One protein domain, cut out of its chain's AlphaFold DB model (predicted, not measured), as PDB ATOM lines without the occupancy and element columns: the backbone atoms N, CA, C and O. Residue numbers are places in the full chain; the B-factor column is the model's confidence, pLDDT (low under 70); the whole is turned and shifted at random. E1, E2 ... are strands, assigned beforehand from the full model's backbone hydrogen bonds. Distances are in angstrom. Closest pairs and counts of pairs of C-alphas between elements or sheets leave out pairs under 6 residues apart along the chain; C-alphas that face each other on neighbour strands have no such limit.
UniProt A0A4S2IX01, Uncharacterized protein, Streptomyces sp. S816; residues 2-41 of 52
ATOM      1  N   ILE A   2     156.032 166.736 127.643       82.88
ATOM      2  CA  ILE A   2     154.742 166.038 127.838       82.88
ATOM      3  C   ILE A   2     153.873 166.256 126.597       82.88
ATOM      4  O   ILE A   2     153.694 167.395 126.177       82.88
ATOM      5  N   CYS A   3     153.329 165.177 126.033       84.31
ATOM      6  CA  CYS A   3     152.390 165.231 124.920       84.31
ATOM      7  C   CYS A   3     151.068 165.859 125.374       84.31
ATOM      8  O   CYS A   3     150.388 165.321 126.249       84.31
ATOM      9  N   ALA A   4     150.650 166.942 124.724       79.00
ATOM     10  CA  ALA A   4     149.416 167.653 125.061       79.00
ATOM     11  C   ALA A   4     148.117 166.869 124.757       79.00
ATOM     12  O   ALA A   4     147.035 167.308 125.143       79.00
ATOM     13  N   ARG A   5     148.209 165.713 124.080       77.56
ATOM     14  CA  ARG A   5     147.075 164.830 123.750       77.56
ATOM     15  C   ARG A   5     146.890 163.695 124.767       77.56
ATOM     16  O   ARG A   5     145.868 163.567 125.429       77.56
ATOM     17  N   CYS A   6     147.900 162.856 124.955       80.19
ATOM     18  CA  CYS A   6     147.800 161.727 125.888       80.19
ATOM     19  C   CYS A   6     148.282 162.059 127.310       80.19
ATOM     20  O   CYS A   6     148.156 161.228 128.210       80.19
ATOM     21  N   ASN A   7     148.856 163.250 127.519       82.62
ATOM     22  CA  ASN A   7     149.494 163.691 128.762       82.62
ATOM     23  C   ASN A   7     150.617 162.753 129.258       82.62
ATOM     24  O   ASN A   7     150.973 162.766 130.437       82.62
ATOM     25  N   LYS A   8     151.172 161.922 128.365       83.12
ATOM     26  CA  LYS A   8     152.340 161.073 128.630       83.12
ATOM     27  C   LYS A   8     153.624 161.797 128.249       83.12
ATOM     28  O   LYS A   8     153.612 162.767 127.492       83.12
ATOM     29  N   LEU A   9     154.736 161.321 128.798       85.12
ATOM     30  CA  LEU A   9     156.054 161.821 128.441       85.12
ATOM     31  C   LEU A   9     156.388 161.407 126.999       85.12
ATOM     32  O   LEU A   9     156.225 160.244 126.648       85.12
ATOM     33  N   ILE A  10     156.871 162.355 126.205       84.25
ATOM     34  CA  ILE A  10     157.584 162.109 124.952       84.25
ATOM     35  C   ILE A  10     159.037 161.839 125.331       84.25
ATOM     36  O   ILE A  10     159.708 162.735 125.874       84.25
ATOM     37  N   GLU A  11     159.495 160.611 125.096       83.44
ATOM     38  CA  GLU A  11     160.858 160.203 125.423       83.44
ATOM     39  C   GLU A  11     161.884 160.842 124.467       83.44
ATOM     40  O   GLU A  11     161.585 161.117 123.301       83.44
ATOM     41  N   PRO A  12     163.114 161.118 124.935       75.69
ATOM     42  CA  PRO A  12     164.162 161.676 124.088       75.69
ATOM     43  C   PRO A  12     164.540 160.689 122.973       75.69
ATOM     44  O   PRO A  12     165.177 159.669 123.222       75.69
ATOM     45  N   GLY A  13     164.153 161.012 121.736       81.81
ATOM     46  CA  GLY A  13     164.341 160.167 120.550       81.81
ATOM     47  C   GLY A  13     163.032 159.737 119.883       81.81
ATOM     48  O   GLY A  13     163.056 159.293 118.734       81.81
ATOM     49  N   GLU A  14     161.892 159.916 120.553       80.75
ATOM     50  CA  GLU A  14     160.584 159.770 119.923       80.75
ATOM     51  C   GLU A  14     160.276 160.945 118.989       80.75
ATOM     52  O   GLU A  14     160.692 162.085 119.213       80.75
ATOM     53  N   LYS A  15     159.531 160.660 117.918       81.06
ATOM     54  CA  LYS A  15     159.075 161.688 116.983       81.06
ATOM     55  C   LYS A  15     157.910 162.455 117.601       81.06
ATOM     56  O   LYS A  15     156.898 161.861 117.974       81.06
ATOM     57  N   ALA A  16     158.046 163.773 117.652       83.75
ATOM     58  CA  ALA A  16     157.000 164.690 118.077       83.75
ATOM     59  C   ALA A  16     156.597 165.606 116.917       83.75
ATOM     60  O   ALA A  16     157.414 165.907 116.042       83.75
ATOM     61  N   GLU A  17     155.344 166.043 116.911       84.94
ATOM     62  CA  GLU A  17     154.830 167.071 116.014       84.94
ATOM     63  C   GLU A  17     154.300 168.254 116.827       84.94
ATOM     64  O   GLU A  17     153.759 168.094 117.924       84.94
ATOM     65  N   THR A  18     154.464 169.455 116.282       84.62
ATOM     66  CA  THR A  18     153.911 170.677 116.864       84.62
ATOM     67  C   THR A  18     152.636 171.030 116.116       84.62
ATOM     68  O   THR A  18     152.658 171.187 114.896       84.62
ATOM     69  N   ILE A  19     151.531 171.163 116.845       77.56
ATOM     70  CA  ILE A  19     150.250 171.608 116.300       77.56
ATOM     71  C   ILE A  19     149.830 172.908 116.976       77.56
ATOM     72  O   ILE A  19     149.981 173.073 118.185       77.56
ATOM     73  N   THR A  20     149.250 173.821 116.212       74.44
ATOM     74  CA  THR A  20     148.628 175.022 116.769       74.44
ATOM     75  C   THR A  20     147.253 174.641 117.309       74.44
ATOM     76  O   THR A  20     146.415 174.145 116.559       74.44
ATOM     77  N   ASN A  21     147.003 174.832 118.606       68.88
ATOM     78  CA  ASN A  21     145.700 174.572 119.216       68.88
ATOM     79  C   ASN A  21     144.796 175.812 119.090       68.88
ATOM     80  O   ASN A  21     144.944 176.743 119.888       68.88
ATOM     81  N   PRO A  22     143.821 175.833 118.160       57.94
ATOM     82  CA  PRO A  22     142.958 176.996 117.957       57.94
ATOM     83  C   PRO A  22     141.991 177.236 119.130       57.94
ATOM     84  O   PRO A  22     141.423 178.319 119.238       57.94
ATOM     85  N   GLY A  23     141.796 176.245 120.009       56.88
ATOM     86  CA  GLY A  23     140.932 176.327 121.189       56.88
ATOM     87  C   GLY A  23     141.608 176.889 122.442       56.88
ATOM     88  O   GLY A  23     140.924 177.132 123.437       56.88
ATOM     89  N   ALA A  24     142.927 177.109 122.428       62.47
ATOM     90  CA  ALA A  24     143.596 177.821 123.509       62.47
ATOM     91  C   ALA A  24     143.185 179.299 123.441       62.47
ATOM     92  O   ALA A  24     143.500 180.005 122.487       62.47
ATOM     93  N   THR A  25     142.466 179.772 124.461       55.78
ATOM     94  CA  THR A  25     141.888 181.128 124.564       55.78
ATOM     95  C   THR A  25     142.903 182.268 124.404       55.78
ATOM     96  O   THR A  25     142.504 183.411 124.192       55.78
ATOM     97  N   ALA A  26     144.202 181.973 124.457       47.44
ATOM     98  CA  ALA A  26     145.273 182.860 124.034       47.44
ATOM     99  C   ALA A  26     145.807 182.394 122.671       47.44
ATOM    100  O   ALA A  26     146.552 181.423 122.611       47.44
ATOM    101  N   ALA A  27     145.390 183.086 121.604       47.78
ATOM    102  CA  ALA A  27     146.018 183.113 120.279       47.78
ATOM    103  C   ALA A  27     146.760 181.826 119.873       47.78
ATOM    104  O   ALA A  27     147.979 181.855 119.770       47.78
ATOM    105  N   GLY A  28     146.036 180.721 119.659       55.81
ATOM    106  CA  GLY A  28     146.591 179.530 119.012       55.81
ATOM    107  C   GLY A  28     147.901 179.055 119.641       55.81
ATOM    108  O   GLY A  28     148.962 179.251 119.062       55.81
ATOM    109  N   ALA A  29     147.853 178.474 120.839       67.69
ATOM    110  CA  ALA A  29     149.072 177.978 121.465       67.69
ATOM    111  C   ALA A  29     149.635 176.800 120.656       67.69
ATOM    112  O   ALA A  29     148.941 175.798 120.462       67.69
ATOM    113  N   ASP A  30     150.885 176.915 120.218       76.44
ATOM    114  CA  ASP A  30     151.624 175.792 119.655       76.44
ATOM    115  C   ASP A  30     151.903 174.777 120.768       76.44
ATOM    116  O   ASP A  30     152.530 175.085 121.785       76.44
ATOM    117  N   ILE A  31     151.380 173.567 120.595       78.19
ATOM    118  CA  ILE A  31     151.519 172.453 121.529       78.19
ATOM    119  C   ILE A  31     152.218 171.287 120.844       78.19
ATOM    120  O   ILE A  31     152.037 171.041 119.653       78.19
ATOM    121  N   GLU A  32     153.002 170.541 121.613       83.44
ATOM    122  CA  GLU A  32     153.716 169.369 121.118       83.44
ATOM    123  C   GLU A  32     152.951 168.083 121.454       83.44
ATOM    124  O   GLU A  32     152.482 167.887 122.584       83.44
ATOM    125  N   ILE A  33     152.810 167.199 120.469       84.62
ATOM    126  CA  ILE A  33     152.172 165.888 120.604       84.62
ATOM    127  C   ILE A  33     153.053 164.799 119.974       84.62
ATOM    128  O   ILE A  33     153.951 165.099 119.192       84.62
ATOM    129  N   HIS A  34     152.824 163.526 120.312       83.62
ATOM    130  CA  HIS A  34     153.479 162.422 119.596       83.62
ATOM    131  C   HIS A  34     153.093 162.463 118.111       83.62
ATOM    132  O   HIS A  34     151.921 162.674 117.798       83.62
ATOM    133  N   ALA A  35     154.060 162.217 117.225       81.31
ATOM    134  CA  ALA A  35     153.797 162.091 115.790       81.31
ATOM    135  C   ALA A  35     152.962 160.837 115.466       81.31
ATOM    136  O   ALA A  35     152.208 160.799 114.495       81.31
ATOM    137  N   ASP A  36     153.089 159.794 116.291       77.69
ATOM    138  CA  ASP A  36     152.237 158.614 116.216       77.69
ATOM    139  C   ASP A  36     150.916 158.835 116.979       77.69
ATOM    140  O   ASP A  36     150.895 159.477 118.039       77.69
ATOM    141  N   PRO A  37     149.790 158.293 116.475       72.69
ATOM    142  CA  PRO A  37     148.503 158.413 117.142       72.69
ATOM    143  C   PRO A  37     148.571 157.792 118.541       72.69
ATOM    144  O   PRO A  37     148.841 156.606 118.710       72.69
ATOM    145  N   CYS A  38     148.296 158.615 119.549       76.00
ATOM    146  CA  CYS A  38     148.280 158.220 120.950       76.00
ATOM    147  C   CYS A  38     146.858 158.269 121.520       76.00
ATOM    148  O   CYS A  38     146.017 159.057 121.079       76.00
ATOM    149  N   ASP A  39     146.610 157.417 122.515       77.12
ATOM    150  CA  ASP A  39     145.329 157.358 123.219       77.12
ATOM    151  C   ASP A  39     145.122 158.657 124.019       77.12
ATOM    152  O   ASP A  39     145.999 159.012 124.820       77.12
ATOM    153  N   PRO A  40     144.035 159.411 123.777       68.19
ATOM    154  CA  PRO A  40     143.814 160.686 124.441       68.19
ATOM    155  C   PRO A  40     143.648 160.487 125.949       68.19
ATOM    156  O   PRO A  40     143.079 159.500 126.419       68.19
ATOM    157  N   ALA A  41     144.147 161.436 126.742       67.88
ATOM    158  CA  ALA A  41     143.948 161.367 128.182       67.88
ATOM    159  C   ALA A  41     142.443 161.397 128.493       67.88
ATOM    160  O   ALA A  41     141.708 162.200 127.929       67.88
TER     161      ALA A  41
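AT A GLANCE: This is residues 2 to 41 of the 52 residues of an uncharacterized protein of Streptomyces sp. S816 (UniProt A0A4S2IX01). This domain has little regular structure: one two-stranded hairpin makes its length, with the turn of residues 22 to 28 at one end and unnamed stretches, residues 2 to 15 and 35 to 41, gathered round the other. The printed part has 40 residues with two named strands, E1 then E2, in an antiparallel sheet ordered E1 - E2, and no named helix. The class is all strand, with 12 of the 40 residues in named elements. It is only just compact, close to loose, with a radius of gyration of the C-alphas of 10.4 A, and elongated, spanning 29 by 19 by 14 A.

HOW THE PARTS SIT: After residues 2 to 15, E1, residues 16 to 21, forms a hairpin with E2, residues 29 to 34. Their directions differ by 147 degrees. C-alphas 18 and 32 face each other at 4.5 A. N 17 and O 33, 2.8 A apart, and N 31 and O 19, 2.8 A apart, are within hydrogen-bond range.

IN THESE COORDINATES: E1 measures 15.1 A from C-alpha 16 at (157.000, 164.690, 118.077) to C-alpha 21. E2 measures 16.3 A, ending with C-alpha 34 at (153.479, 162.422, 119.596).

THE WHOLE: The C-alphas farthest apart, of Gly 13 and Thr 25, are 31.0 A apart. The printed part has no cut, and the link from E1 to E2 is short. Residues 21 to 29 and 40 to 41 have pLDDT under 70.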